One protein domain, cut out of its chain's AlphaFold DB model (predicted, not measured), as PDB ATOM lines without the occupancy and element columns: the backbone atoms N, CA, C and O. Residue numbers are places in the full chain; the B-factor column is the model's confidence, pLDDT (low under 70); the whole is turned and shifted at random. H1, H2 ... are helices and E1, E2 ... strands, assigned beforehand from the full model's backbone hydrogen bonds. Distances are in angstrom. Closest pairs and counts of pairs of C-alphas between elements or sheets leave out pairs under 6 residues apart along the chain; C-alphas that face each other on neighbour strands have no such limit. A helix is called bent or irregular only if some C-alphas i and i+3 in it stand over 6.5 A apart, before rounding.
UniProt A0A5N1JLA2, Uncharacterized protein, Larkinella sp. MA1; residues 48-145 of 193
ATOM      1  N   THR A  48      -8.518 -10.618 -38.072       95.44
ATOM      2  CA  THR A  48      -7.824  -9.433 -37.563       95.44
ATOM      3  C   THR A  48      -8.777  -8.598 -36.709       95.44
ATOM      4  O   THR A  48      -9.992  -8.674 -36.875       95.44
ATOM      5  N   SER A  49      -8.240  -7.809 -35.787       95.31
ATOM      6  CA  SER A  49      -8.958  -6.719 -35.108       95.31
ATOM      7  C   SER A  49      -8.476  -5.343 -35.586       95.31
ATOM      8  O   SER A  49      -9.029  -4.302 -35.222       95.31
ATOM      9  N   ASP A  50      -7.443  -5.321 -36.434       96.00
ATOM     10  CA  ASP A  50      -6.901  -4.103 -37.005       96.00
ATOM     11  C   ASP A  50      -7.657  -3.734 -38.282       96.00
ATOM     12  O   ASP A  50      -7.408  -4.254 -39.373       96.00
ATOM     13  N   LEU A  51      -8.582  -2.784 -38.136       95.75
ATOM     14  CA  LEU A  51      -9.352  -2.259 -39.254       95.75
ATOM     15  C   LEU A  51      -8.456  -1.679 -40.362       95.75
ATOM     16  O   LEU A  51      -8.858  -1.728 -41.520       95.75
ATOM     17  N   ALA A  52      -7.268  -1.141 -40.057       96.56
ATOM     18  CA  ALA A  52      -6.411  -0.527 -41.072       96.56
ATOM     19  C   ALA A  52      -5.994  -1.528 -42.160       96.56
ATOM     20  O   ALA A  52      -5.948  -1.168 -43.338       96.56
ATOM     21  N   GLN A  53      -5.808  -2.799 -41.792       95.50
ATOM     22  CA  GLN A  53      -5.473  -3.870 -42.733       95.50
ATOM     23  C   GLN A  53      -6.565  -4.111 -43.777       95.50
ATOM     24  O   GLN A  53      -6.276  -4.582 -44.874       95.50
ATOM     25  N   LEU A  54      -7.826  -3.786 -43.471       96.38
ATOM     26  CA  LEU A  54      -8.930  -4.029 -44.395       96.38
ATOM     27  C   LEU A  54      -8.870  -3.189 -45.661       96.38
ATOM     28  O   LEU A  54      -9.452  -3.596 -46.662       96.38
ATOM     29  N   ARG A  55      -8.156  -2.060 -45.651       96.25
ATOM     30  CA  ARG A  55      -8.040  -1.195 -46.825       96.25
ATOM     31  C   ARG A  55      -7.549  -1.962 -48.053       96.25
ATOM     32  O   ARG A  55      -8.185  -1.899 -49.098       96.25
ATOM     33  N   GLU A  56      -6.470  -2.717 -47.888       95.75
ATOM     34  CA  GLU A  56      -5.851  -3.489 -48.972       95.75
ATOM     35  C   GLU A  56      -6.440  -4.897 -49.091       95.75
ATOM     36  O   GLU A  56      -6.383  -5.523 -50.147       95.75
ATOM     37  N   ARG A  57      -7.022  -5.417 -48.003       96.81
ATOM     38  CA  ARG A  57      -7.473  -6.809 -47.941       96.81
ATOM     39  C   ARG A  57      -8.911  -7.005 -48.410       96.81
ATOM     40  O   ARG A  57      -9.195  -8.051 -48.972       96.81
ATOM     41  N   LEU A  58      -9.820  -6.041 -48.235       96.44
ATOM     42  CA  LEU A  58     -11.235  -6.194 -48.627       96.44
ATOM     43  C   LEU A  58     -11.437  -6.636 -50.089       96.44
ATOM     44  O   LEU A  58     -12.190  -7.588 -50.293       96.44
ATOM     45  N   PRO A  59     -10.748  -6.056 -51.095       95.56
ATOM     46  CA  PRO A  59     -10.901  -6.471 -52.496       95.56
ATOM     47  C   PRO A  59     -10.486  -7.923 -52.772       95.56
ATOM     48  O   PRO A  59     -10.797  -8.483 -53.822       95.56
ATOM     49  N   LEU A  60      -9.757  -8.548 -51.845       97.12
ATOM     50  CA  LEU A  60      -9.236  -9.898 -52.004       97.12
ATOM     51  C   LEU A  60     -10.269 -10.978 -51.648       97.12
ATOM     52  O   LEU A  60     -10.028 -12.142 -51.982       97.12
ATOM     53  N   TYR A  61     -11.383 -10.627 -50.991       97.94
ATOM     54  CA  TYR A  61     -12.330 -11.575 -50.396       97.94
ATOM     55  C   TYR A  61     -13.777 -11.335 -50.831       97.94
ATOM     56  O   TYR A  61     -14.231 -10.207 -50.981       97.94
ATOM     57  N   HIS A  62     -14.518 -12.430 -50.971       97.62
ATOM     58  CA  HIS A  62     -15.952 -12.448 -51.241       97.62
ATOM     59  C   HIS A  62     -16.802 -12.535 -49.974       97.62
ATOM     60  O   HIS A  62     -17.980 -12.218 -50.027       97.62
ATOM     61  N   TYR A  63     -16.249 -12.982 -48.844       98.00
ATOM     62  CA  TYR A  63     -17.026 -13.163 -47.619       98.00
ATOM     63  C   TYR A  63     -16.292 -12.615 -46.401       98.00
ATOM     64  O   TYR A  63     -15.179 -13.050 -46.085       98.00
ATOM     65  N   ILE A  64     -16.926 -11.648 -45.741       98.12
ATOM     66  CA  ILE A  64     -16.398 -10.905 -44.598       98.12
ATOM     67  C   ILE A  64     -17.377 -11.055 -43.433       98.12
ATOM     68  O   ILE A  64     -18.582 -10.882 -43.606       98.12
ATOM     69  N   LEU A  65     -16.854 -11.330 -42.241       98.19
ATOM     70  CA  LEU A  65     -17.621 -11.372 -40.998       98.19
ATOM     71  C   LEU A  65     -17.067 -10.338 -40.018       98.19
ATOM     72  O   LEU A  65     -15.865 -10.305 -39.770       98.19
ATOM     73  N   LEU A  66     -17.947  -9.520 -39.451       98.25
ATOM     74  CA  LEU A  66     -17.651  -8.564 -38.386       98.25
ATOM     75  C   LEU A  66     -18.352  -9.028 -37.114       98.25
ATOM     76  O   LEU A  66     -19.572  -9.187 -37.108       98.25
ATOM     77  N   ASP A  67     -17.621  -9.251 -36.035       97.44
ATOM     78  CA  ASP A  67     -18.193  -9.719 -34.781       97.44
ATOM     79  C   ASP A  67     -17.424  -9.180 -33.566       97.44
ATOM     80  O   ASP A  67     -16.314  -8.663 -33.680       97.44
ATOM     81  N   GLN A  68     -18.041  -9.294 -32.392       94.94
ATOM     82  CA  GLN A  68     -17.393  -9.025 -31.103       94.94
ATOM     83  C   GLN A  68     -16.642 -10.264 -30.597       94.94
ATOM     84  O   GLN A  68     -15.501 -10.190 -30.169       94.94
ATOM     85  N   ASN A  69     -17.270 -11.436 -30.726       92.50
ATOM     86  CA  ASN A  69     -16.743 -12.743 -30.345       92.50
ATOM     87  C   ASN A  69     -17.141 -13.763 -31.412       92.50
ATOM     88  O   ASN A  69     -17.867 -13.435 -32.342       92.50
ATOM     89  N   GLN A  70     -16.681 -15.006 -31.317       91.12
ATOM     90  CA  GLN A  70     -17.054 -16.017 -32.305       91.12
ATOM     91  C   GLN A  70     -18.564 -16.314 -32.272       91.12
ATOM     92  O   GLN A  70     -19.056 -16.896 -31.310       91.12
ATOM     93  N   GLY A  71     -19.267 -15.966 -33.355       89.88
ATOM     94  CA  GLY A  71     -20.617 -16.451 -33.643       89.88
ATOM     95  C   GLY A  71     -21.718 -15.789 -32.822       89.88
ATOM     96  O   GLY A  71     -22.680 -16.460 -32.466       89.88
ATOM     97  N   THR A  72     -21.605 -14.497 -32.499       95.56
ATOM     98  CA  THR A  72     -22.698 -13.816 -31.784       95.56
ATOM     99  C   THR A  72     -23.851 -13.526 -32.731       95.56
ATOM    100  O   THR A  72     -23.603 -13.168 -33.876       95.56
ATOM    101  N   ASP A  73     -25.103 -13.580 -32.269       96.00
ATOM    102  CA  ASP A  73     -26.301 -13.348 -33.103       96.00
ATOM    103  C   ASP A  73     -26.300 -12.022 -33.877       96.00
ATOM    104  O   ASP A  73     -26.968 -11.881 -34.905       96.00
ATOM    105  N   SER A  74     -25.561 -11.039 -33.365       96.38
ATOM    106  CA  SER A  74     -25.448  -9.692 -33.925       96.38
ATOM    107  C   SER A  74     -24.171  -9.473 -34.739       96.38
ATOM    108  O   SER A  74     -23.921  -8.344 -35.164       96.38
ATOM    109  N   GLY A  75     -23.360 -10.513 -34.950       98.00
ATOM    110  CA  GLY A  75     -22.289 -10.494 -35.942       98.00
ATOM    111  C   GLY A  75     -22.853 -10.287 -37.346       98.00
ATOM    112  O   GLY A  75     -23.999 -10.642 -37.619       98.00
ATOM    113  N   VAL A  76     -22.072  -9.654 -38.212       98.44
ATOM    114  CA  VAL A  76     -22.506  -9.133 -39.510       98.44
ATOM    115  C   VAL A  76     -21.727  -9.816 -40.611       98.44
ATOM    116  O   VAL A  76     -20.506  -9.715 -40.681       98.44
ATOM    117  N   GLN A  77     -22.460 -10.469 -41.489       98.56
ATOM    118  CA  GLN A  77     -21.977 -11.196 -42.645       98.56
ATOM    119  C   GLN A  77     -22.166 -10.324 -43.881       98.56
ATOM    120  O   GLN A  77     -23.276  -9.859 -44.138       98.56
ATOM    121  N   ILE A  78     -21.099 -10.093 -44.637       98.69
ATOM    122  CA  ILE A  78     -21.111  -9.305 -45.869       98.69
ATOM    123  C   ILE A  78     -20.570 -10.189 -46.987       98.69
ATOM    124  O   ILE A  78     -19.418 -10.629 -46.931       98.69
ATOM    125  N   THR A  79     -21.393 -10.417 -48.008       98.50
ATOM    126  CA  THR A  79     -20.990 -11.136 -49.220       98.50
ATOM    127  C   THR A  79     -20.790 -10.149 -50.358       98.50
ATOM    128  O   THR A  79     -21.658  -9.317 -50.628       98.50
ATOM    129  N   ILE A  80     -19.654 -10.263 -51.035       97.81
ATOM    130  CA  ILE A  80     -19.254  -9.482 -52.200       97.81
ATOM    131  C   ILE A  80     -19.271 -10.396 -53.422       97.81
ATOM    132  O   ILE A  80     -18.709 -11.490 -53.403       97.81
ATOM    133  N   GLU A  81     -19.887  -9.924 -54.496       95.25
ATOM    134  CA  GLU A  81     -19.936 -10.587 -55.794       95.25
ATOM    135  C   GLU A  81     -19.835  -9.519 -56.884       95.25
ATOM    136  O   GLU A  81     -20.414  -8.444 -56.742       95.25
ATOM    137  N   ALA A  82     -19.091  -9.793 -57.960       93.12
ATOM    138  CA  ALA A  82     -18.897  -8.846 -59.064       93.12
ATOM    139  C   ALA A  82     -18.484  -7.427 -58.598       93.12
ATOM    140  O   ALA A  82     -18.987  -6.423 -59.096       93.12
ATOM    141  N   ASP A  83     -17.566  -7.367 -57.625       94.69
ATOM    142  CA  ASP A  83     -17.045  -6.136 -57.007       94.69
ATOM    143  C   ASP A  83     -18.088  -5.270 -56.267       94.69
ATOM    144  O   ASP A  83     -17.897  -4.070 -56.054       94.69
ATOM    145  N   GLN A  84     -19.207  -5.869 -55.851       97.81
ATOM    146  CA  GLN A  84     -20.266  -5.177 -55.121       97.81
ATOM    147  C   GLN A  84     -20.818  -6.010 -53.969       97.81
ATOM    148  O   GLN A  84     -20.790  -7.238 -53.987       97.81
ATOM    149  N   VAL A  85     -21.379  -5.342 -52.961       98.56
ATOM    150  CA  VAL A  85     -22.087  -6.007 -51.863       98.56
ATOM    151  C   VAL A  85     -23.352  -6.670 -52.397       98.56
ATOM    152  O   VAL A  85     -24.320  -6.007 -52.773       98.56
ATOM    153  N   LYS A  86     -23.357  -7.999 -52.388       98.50
ATOM    154  CA  LYS A  86     -24.461  -8.835 -52.853       98.50
ATOM    155  C   LYS A  86     -25.488  -9.101 -51.765       98.50
ATOM    156  O   LYS A  86     -26.689  -9.097 -52.038       98.50
ATOM    157  N   SER A  87     -25.031  -9.351 -50.543       98.56
ATOM    158  CA  SER A  87     -25.908  -9.625 -49.410       98.56
ATOM    159  C   SER A  87     -25.290  -9.203 -48.085       98.56
ATOM    160  O   SER A  87     -24.070  -9.112 -47.936       98.56
ATOM    161  N   ILE A  88     -26.172  -8.920 -47.127       98.75
ATOM    162  CA  ILE A  88     -25.823  -8.598 -45.748       98.75
ATOM    163  C   ILE A  88     -26.749  -9.409 -44.846       98.75
ATOM    164  O   ILE A  88     -27.972  -9.335 -44.989       98.75
ATOM    165  N   TYR A  89     -26.176 -10.160 -43.915       98.50
ATOM    166  CA  TYR A  89     -26.918 -10.921 -42.915       98.50
ATOM    167  C   TYR A  89     -26.388 -10.622 -41.519       98.50
ATOM    168  O   TYR A  89     -25.227 -10.265 -41.339       98.50
ATOM    169  N   LEU A  90     -27.242 -10.788 -40.518       98.25
ATOM    170  CA  LEU A  90     -26.776 -11.052 -39.164       98.25
ATOM    171  C   LEU A  90     -26.517 -12.552 -39.001       98.25
ATOM    172  O   LEU A  90     -27.169 -13.362 -39.658       98.25
ATOM    173  N   ASN A  91     -25.643 -12.930 -38.074       97.31
ATOM    174  CA  ASN A  91     -25.408 -14.336 -37.722       97.31
ATOM    175  C   ASN A  91     -26.680 -15.075 -37.281       97.31
ATOM    176  O   ASN A  91     -26.771 -16.282 -37.471       97.31
ATOM    177  N   SER A  92     -27.686 -14.354 -36.775       97.00
ATOM    178  CA  SER A  92     -29.030 -14.891 -36.508       97.00
ATOM    179  C   SER A  92     -29.811 -15.332 -37.760       97.00
ATOM    180  O   SER A  92     -30.940 -15.799 -37.645       97.00
ATOM    181  N   GLY A  93     -29.265 -15.151 -38.966       97.12
ATOM    182  CA  GLY A  93     -29.925 -15.457 -40.239       97.12
ATOM    183  C   GLY A  93     -30.818 -14.330 -40.762       97.12
ATOM    184  O   GLY A  93     -31.376 -14.431 -41.854       97.12
ATOM    185  N   ARG A  94     -30.941 -13.217 -40.027       98.00
ATOM    186  CA  ARG A  94     -31.714 -12.056 -40.478       98.00
ATOM    187  C   ARG A  94     -31.005 -11.347 -41.632       98.00
ATOM    188  O   ARG A  94     -29.955 -10.740 -41.429       98.00
ATOM    189  N   GLN A  95     -31.625 -11.347 -42.808       98.12
ATOM    190  CA  GLN A  95     -31.165 -10.564 -43.954       98.12
ATOM    191  C   GLN A  95     -31.415  -9.067 -43.746       98.12
ATOM    192  O   GLN A  95     -32.448  -8.662 -43.205       98.12
ATOM    193  N   LEU A  96     -30.481  -8.241 -44.211       98.06
ATOM    194  CA  LEU A  96     -30.550  -6.787 -44.156       98.06
ATOM    195  C   LEU A  96     -30.340  -6.189 -45.554       98.06
ATOM    196  O   LEU A  96     -29.539  -6.681 -46.343       98.06
ATOM    197  N   SER A  97     -31.021  -5.079 -45.845       97.50
ATOM    198  CA  SER A  97     -30.721  -4.244 -47.019       97.50
ATOM    199  C   SER A  97     -29.531  -3.307 -46.781       97.50
ATOM    200  O   SER A  97     -28.889  -2.846 -47.725       97.50
ATOM    201  N   GLN A  98     -29.236  -3.018 -45.512       98.19
ATOM    202  CA  GLN A  98     -28.079  -2.246 -45.089       98.19
ATOM    203  C   GLN A  98     -27.680  -2.556 -43.645       98.19
ATOM    204  O   GLN A  98     -28.520  -2.933 -42.824       98.19
ATOM    205  N   TRP A  99     -26.417  -2.311 -43.312       98.38
ATOM    206  CA  TRP A  99     -25.927  -2.338 -41.942       98.38
ATOM    207  C   TRP A  99     -24.956  -1.176 -41.662       98.38
ATOM    208  O   TRP A  99     -24.027  -0.960 -42.442       98.38
ATOM    209  N   PRO A 100     -25.115  -0.440 -40.548       97.75
ATOM    210  CA  PRO A 100     -26.233  -0.498 -39.603       97.75
ATOM    211  C   PRO A 100     -27.559   0.007 -40.200       97.75
ATOM    212  O   PRO A 100     -27.574   0.826 -41.117       97.75
ATOM    213  N   ALA A 101     -28.692  -0.470 -39.676       93.19
ATOM    214  CA  ALA A 101     -30.018  -0.202 -40.250       93.19
ATOM    215  C   ALA A 101     -30.484   1.263 -40.121       93.19
ATOM    216  O   ALA A 101     -31.255   1.744 -40.942       93.19
ATOM    217  N   ASN A 102     -30.012   1.972 -39.100       92.00
ATOM    218  CA  ASN A 102     -30.440   3.320 -38.712       92.00
ATOM    219  C   ASN A 102     -29.412   4.414 -39.045       92.00
ATOM    220  O   ASN A 102     -29.583   5.557 -38.627       92.00
ATOM    221  N   LEU A 103     -28.339   4.082 -39.770       94.00
ATOM    222  CA  LEU A 103     -27.359   5.065 -40.231       94.00
ATOM    223  C   LEU A 103     -27.631   5.503 -41.675       94.00
ATOM    224  O   LEU A 103     -28.215   4.781 -42.486       94.00
ATOM    225  N   GLN A 104     -27.179   6.718 -41.989       94.00
ATOM    226  CA  GLN A 104     -27.223   7.272 -43.340       94.00
ATOM    227  C   GLN A 104     -26.307   6.497 -44.295       94.00
ATOM    228  O   GLN A 104     -25.312   5.907 -43.877       94.00
ATOM    229  N   ALA A 105     -26.587   6.596 -45.597       91.44
ATOM    230  CA  ALA A 105     -25.892   5.870 -46.666       91.44
ATOM    231  C   ALA A 105     -24.362   5.951 -46.611       91.44
ATOM    232  O   ALA A 105     -23.662   4.964 -46.843       91.44
ATOM    233  N   ALA A 106     -23.845   7.140 -46.293       92.00
ATOM    234  CA  ALA A 106     -22.416   7.413 -46.234       92.00
ATOM    235  C   ALA A 106     -21.707   6.733 -45.048       92.00
ATOM    236  O   ALA A 106     -20.476   6.707 -45.038       92.00
ATOM    237  N   SER A 107     -22.470   6.209 -44.085       95.00
ATOM    238  CA  SER A 107     -22.018   5.555 -42.849       95.00
ATOM    239  C   SER A 107     -22.716   4.203 -42.640       95.00
ATOM    240  O   SER A 107     -22.884   3.757 -41.510       95.00
ATOM    241  N   SER A 108     -23.151   3.559 -43.725       97.88
ATOM    242  CA  SER A 108     -23.759   2.226 -43.724       97.88
ATOM    243  C   SER A 108     -23.283   1.448 -44.944       97.88
ATOM    244  O   SER A 108     -23.218   2.026 -46.032       97.88
ATOM    245  N   ILE A 109     -23.032   0.152 -44.787       98.44
ATOM    246  CA  ILE A 109     -22.877  -0.789 -45.898       98.44
ATOM    247  C   ILE A 109     -24.263  -1.118 -46.445       98.44
ATOM    248  O   ILE A 109     -25.168  -1.416 -45.668       98.44
ATOM    249  N   ARG A 110     -24.447  -1.051 -47.760       98.38
ATOM    250  CA  ARG A 110     -25.708  -1.286 -48.467       98.38
ATOM    251  C   ARG A 110     -25.504  -2.288 -49.588       98.38
ATOM    252  O   ARG A 110     -24.409  -2.392 -50.132       98.38
ATOM    253  N   LEU A 111     -26.574  -2.980 -49.965       98.31
ATOM    254  CA  LEU A 111     -26.570  -3.773 -51.195       98.31
ATOM    255  C   LEU A 111     -26.191  -2.887 -52.393       98.31
ATOM    256  O   LEU A 111     -26.663  -1.755 -52.501       98.31
ATOM    257  N   GLY A 112     -25.335  -3.405 -53.271       98.06
ATOM    258  CA  GLY A 112     -24.819  -2.699 -54.445       98.06
ATOM    259  C   GLY A 112     -23.666  -1.727 -54.169       98.06
ATOM    260  O   GLY A 112     -23.124  -1.162 -55.116       98.06
ATOM    261  N   ASP A 113     -23.254  -1.527 -52.912       98.44
ATOM    262  CA  ASP A 113     -22.039  -0.757 -52.632       98.44
ATOM    263  C   ASP A 113     -20.830  -1.411 -53.310       98.44
ATOM    264  O   ASP A 113     -20.593  -2.606 -53.136       98.44
ATOM    265  N   ALA A 114     -20.028  -0.621 -54.024       97.56
ATOM    266  CA  ALA A 114     -18.768  -1.090 -54.594       97.56
ATOM    267  C   ALA A 114     -17.770  -1.472 -53.488       97.56
ATOM    268  O   ALA A 114     -17.640  -0.733 -52.499       97.56
ATOM    269  N   THR A 115     -17.005  -2.554 -53.677       96.56
ATOM    270  CA  THR A 115     -16.007  -3.045 -52.703       96.56
ATOM    271  C   THR A 115     -15.039  -1.953 -52.260       96.56
ATOM    272  O   THR A 115     -14.767  -1.795 -51.067       96.56
ATOM    273  N   GLY A 116     -14.567  -1.136 -53.208       95.75
ATOM    274  CA  GLY A 116     -13.625  -0.046 -52.941       95.75
ATOM    275  C   GLY A 116     -14.160   1.036 -51.991       95.75
ATOM    276  O   GLY A 116     -13.379   1.766 -51.383       95.75
ATOM    277  N   SER A 117     -15.480   1.131 -51.806       96.69
ATOM    278  CA  SER A 117     -16.100   2.090 -50.880       96.69
ATOM    279  C   SER A 117     -16.207   1.578 -49.439       96.69
ATOM    280  O   SER A 117     -16.397   2.372 -48.510       96.69
ATOM    281  N   LEU A 118     -16.081   0.261 -49.233       97.88
ATOM    282  CA  LEU A 118     -16.414  -0.385 -47.965       97.88
ATOM    283  C   LEU A 118     -15.487   0.046 -46.836       97.88
ATOM    284  O   LEU A 118     -15.974   0.349 -45.751       97.88
ATOM    285  N   TYR A 119     -14.179   0.153 -47.084       98.12
ATOM    286  CA  TYR A 119     -13.215   0.546 -46.053       98.12
ATOM    287  C   TYR A 119     -13.597   1.873 -45.379       98.12
ATOM    288  O   TYR A 119     -13.755   1.940 -44.160       98.12
ATOM    289  N   THR A 120     -13.842   2.918 -46.173       97.88
ATOM    290  CA  THR A 120     -14.223   4.244 -45.664       97.88
ATOM    291  C   THR A 120     -15.528   4.198 -44.867       97.88
ATOM    292  O   THR A 120     -15.665   4.880 -43.849       97.88
ATOM    293  N   LYS A 121     -16.495   3.379 -45.296       98.38
ATOM    294  CA  LYS A 121     -17.761   3.198 -44.574       98.38
ATOM    295  C   LYS A 121     -17.560   2.453 -43.256       98.38
ATOM    296  O   LYS A 121     -18.088   2.889 -42.238       98.38
ATOM    297  N   LEU A 122     -16.755   1.391 -43.242       98.19
ATOM    298  CA  LEU A 122     -16.422   0.635 -42.034       98.19
ATOM    299  C   LEU A 122     -15.698   1.500 -40.996       98.19
ATOM    300  O   LEU A 122     -16.026   1.423 -39.816       98.19
ATOM    301  N   VAL A 123     -14.791   2.385 -41.425       98.19
ATOM    302  CA  VAL A 123     -14.152   3.378 -40.540       98.19
ATOM    303  C   VAL A 123     -15.195   4.273 -39.869       98.19
ATOM    304  O   VAL A 123     -15.161   4.452 -38.650       98.19
ATOM    305  N   LYS A 124     -16.162   4.790 -40.634       98.19
ATOM    306  CA  LYS A 124     -17.250   5.616 -40.087       98.19
ATOM    307  C   LYS A 124     -18.154   4.835 -39.136       98.19
ATOM    308  O   LYS A 124     -18.540   5.371 -38.103       98.19
ATOM    309  N   ILE A 125     -18.473   3.580 -39.458       98.31
ATOM    310  CA  ILE A 125     -19.299   2.725 -38.597       98.31
ATOM    311  C   ILE A 125     -18.571   2.434 -37.279       98.31
ATOM    312  O   ILE A 125     -19.171   2.583 -36.218       98.31
ATOM    313  N   ARG A 126     -17.274   2.095 -37.322       97.25
ATOM    314  CA  ARG A 126     -16.454   1.843 -36.123       97.25
ATOM    315  C   ARG A 126     -16.377   3.056 -35.196       97.25
ATOM    316  O   ARG A 126     -16.322   2.883 -33.983       97.25
ATOM    317  N   ALA A 127     -16.381   4.271 -35.747       97.31
ATOM    318  CA  ALA A 127     -16.360   5.506 -34.961       97.31
ATOM    319  C   ALA A 127     -17.649   5.731 -34.144       97.31
ATOM    320  O   ALA A 127     -17.653   6.506 -33.188       97.31
ATOM    321  N   VAL A 128     -18.745   5.045 -34.482       97.31
ATOM    322  CA  VAL A 128     -19.982   5.083 -33.704       97.31
ATOM    323  C   VAL A 128     -19.896   4.050 -32.579       97.31
ATOM    324  O   VAL A 128     -19.890   2.844 -32.822       97.31
ATOM    325  N   ARG A 129     -19.896   4.526 -31.326       96.50
ATOM    326  CA  ARG A 129     -19.720   3.701 -30.112       96.50
ATOM    327  C   ARG A 129     -20.588   2.437 -30.079       96.50
ATOM    328  O   ARG A 129     -20.120   1.402 -29.626       96.50
ATOM    329  N   ALA A 130     -21.825   2.513 -30.572       96.00
ATOM    330  CA  ALA A 130     -22.767   1.392 -30.585       96.00
ATOM    331  C   ALA A 130     -22.346   0.210 -31.484       96.00
ATOM    332  O   ALA A 130     -22.854  -0.891 -31.293       96.00
ATOM    333  N   TYR A 131     -21.443   0.421 -32.449       97.00
ATOM    334  CA  TYR A 131     -21.002  -0.609 -33.402       97.00
ATOM    335  C   TYR A 131     -19.509  -0.929 -33.303       97.00
ATOM    336  O   TYR A 131     -19.036  -1.830 -33.992       97.00
ATOM    337  N   ALA A 132     -18.758  -0.211 -32.462       96.81
ATOM    338  CA  ALA A 132     -17.311  -0.362 -32.344       96.81
ATOM    339  C   ALA A 132     -16.890  -1.799 -31.988       96.81
ATOM    340  O   ALA A 132     -15.912  -2.301 -32.537       96.81
ATOM    341  N   ASN A 133     -17.671  -2.478 -31.143       96.94
ATOM    342  CA  ASN A 133     -17.401  -3.856 -30.731       96.94
ATOM    343  C   ASN A 133     -17.493  -4.871 -31.883       96.94
ATOM    344  O   ASN A 133     -16.899  -5.935 -31.801       96.94
ATOM    345  N   LYS A 134     -18.168  -4.553 -32.998       97.56
ATOM    346  CA  LYS A 134     -18.223  -5.441 -34.177       97.56
ATOM    347  C   LYS A 134     -16.902  -5.553 -34.928       97.56
ATOM    348  O   LYS A 134     -16.790  -6.356 -35.843       97.56
ATOM    349  N   PHE A 135     -15.911  -4.753 -34.554       97.75
ATOM    350  CA  PHE A 135     -14.581  -4.769 -35.152       97.75
ATOM    351  C   PHE A 135     -13.544  -5.463 -34.262       97.75
ATOM    352  O   PHE A 135     -12.364  -5.460 -34.602       97.75
ATOM    353  N   GLU A 136     -13.955  -6.057 -33.138       97.19
ATOM    354  CA  GLU A 136     -13.058  -6.816 -32.257       97.19
ATOM    355  C   GLU A 136     -12.624  -8.139 -32.904       97.19
ATOM    356  O   GLU A 136     -11.504  -8.601 -32.687       97.19
ATOM    357  N   ARG A 137     -13.469  -8.707 -33.771       96.31
ATOM    358  CA  ARG A 137     -13.155  -9.863 -34.604       96.31
ATOM    359  C   ARG A 137     -13.656  -9.653 -36.027       96.31
ATOM    360  O   ARG A 137     -14.846  -9.743 -36.305       96.31
ATOM    361  N   ILE A 138     -12.723  -9.458 -36.946       98.00
ATOM    362  CA  ILE A 138     -12.995  -9.362 -38.376       98.00
ATOM    363  C   ILE A 138     -12.432 -10.613 -39.043       98.00
ATOM    364  O   ILE A 138     -11.228 -10.852 -38.973       98.00
ATOM    365  N   SER A 139     -13.278 -11.403 -39.699       97.69
ATOM    366  CA  SER A 139     -12.861 -12.591 -40.445       97.69
ATOM    367  C   SER A 139     -12.999 -12.374 -41.951       97.69
ATOM    368  O   SER A 139     -14.037 -11.920 -42.427       97.69
ATOM    369  N   LEU A 140     -11.963 -12.743 -42.702       97.94
ATOM    370  CA  LEU A 140     -11.917 -12.698 -44.166       97.94
ATOM    371  C   LEU A 140     -11.875 -14.134 -44.700       97.94
ATOM    372  O   LEU A 140     -10.816 -14.760 -44.755       97.94
ATOM    373  N   LEU A 141     -13.044 -14.689 -45.006       95.88
ATOM    374  CA  LEU A 141     -13.251 -16.140 -45.017       95.88
ATOM    375  C   LEU A 141     -13.155 -16.761 -46.409       95.88
ATOM    376  O   LEU A 141     -12.494 -17.783 -46.567       95.88
ATOM    377  N   THR A 142     -13.766 -16.151 -47.423       97.62
ATOM    378  CA  THR A 142     -13.772 -16.698 -48.790       97.62
ATOM    379  C   THR A 142     -12.913 -15.826 -49.689       97.62
ATOM    380  O   THR A 142     -13.293 -14.715 -50.041       97.62
ATOM    381  N   LYS A 143     -11.724 -16.311 -50.034       97.81
ATOM    382  CA  LYS A 143     -10.748 -15.639 -50.890       97.81
ATOM    383  C   LYS A 143     -11.173 -15.731 -52.355       97.81
ATOM    384  O   LYS A 143     -11.465 -16.816 -52.861       97.81
ATOM    385  N   ASN A 144     -11.127 -14.595 -53.049       95.06
ATOM    386  CA  ASN A 144     -11.209 -14.541 -54.502       95.06
ATOM    387  C   ASN A 144      -9.885 -15.045 -55.091       95.06
ATOM    388  O   ASN A 144      -8.838 -14.422 -54.880       95.06
ATOM    389  N   LEU A 145      -9.914 -16.163 -55.821       95.19
ATOM    390  CA  LEU A 145      -8.714 -16.711 -56.462       95.19
ATOM    391  C   LEU A 145      -8.258 -15.884 -57.679       95.19
ATOM    392  O   LEU A 145      -7.124 -16.037 -58.126       95.19
TER     393      LEU A 145
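This is residues 48 to 145 of the 193 residues of an uncharacterized protein of Larkinella sp. MA1 (UniProt A0A5N1JLA2). Picture one twisted wall of four antiparallel strands, with helices H1 and H2 side by side on one face, running opposite ways, and the other face bare. The short helix H3 sits near one end of H2, and the long stretch 91 to 114 leads from edge strand E3 back to H2. The printed part has 98 residues, in the order H1, E1, E2, E3, H2, H3, E4; the sheet's order is E3, E2, E1, E4. The class is mixed, helices and strands, and the whole is compact and rounded, with a radius of gyration of the C-alphas of 11.9 A and spans of 33 by 26 by 25 A.

Find C-alpha 51 at (-9.352, -2.259, -39.254), where H1 begins; it runs to residue 60, 14.9 A. It is irregular, but only just: C-alphas 56 and 59 are 6.8 A apart. Read on through E1, residues 61 to 67, 16.8 A; E2, residues 76 to 81, 16.5 A; and E3, residues 84 to 90, 18.2 A. Look for H2 from C-alpha 115 at (-16.007, -3.045, -52.703) to residue 126, 17.3 A; it too is only just irregular, with C-alphas 116 and 119 6.9 A apart. H3 takes residues 132 to 135, and E4, residues 137 to 144, runs 20.5 A to C-alpha 144 at (-11.209, -14.541, -54.502).

Start at the meander E1, E2, E3, each strand the antiparallel neighbour of the one before; E1 and E2 form a hairpin, as do E2 and E3. Look for N 78 and O 64 at 2.8 A between E2 and E1, and N 77 and O 89 at 2.8 A between E2 and E3. E4 is antiparallel to E1, with N 65 and O 139 at 2.9 A. H1 lies over E1 and E4 at a height over the sheet of 9.1 A, along the strands. H2, on the same face at a height of 9.2 A, is only just over none of the strands, with 2 of its C-alphas falling on E2. H1 and H2 touch at a shallow tilt of 24 degrees, closest at the C-alphas of Arg 55 and Tyr 119, 5.5 A. H3 only grazes the sheet with residues 132 to 135, and it touches H2 only at the corner, closest at the C-alphas of Arg 126 and Ala 132, 4.5 A; residues 125 to 126 alone make H2's part. E3 and E4 are apart. O i to N i+4 pairs within hydrogen-bond range number 2 of 6 in H1, beside 4 of 7 O i to N i+3 pairs, and 6 of 8 in H2; H3 is too short for one.

The C-alphas of Arg 129 and Leu 145 are the two farthest apart, 35.1 A. The printed part has no cut, and the link from E3 to H2, 24 residues, is long; within it residues 98 to 99 pair with 109 to 110. The mean pLDDT of the printed part is 96.8, and no printed residue is under 70.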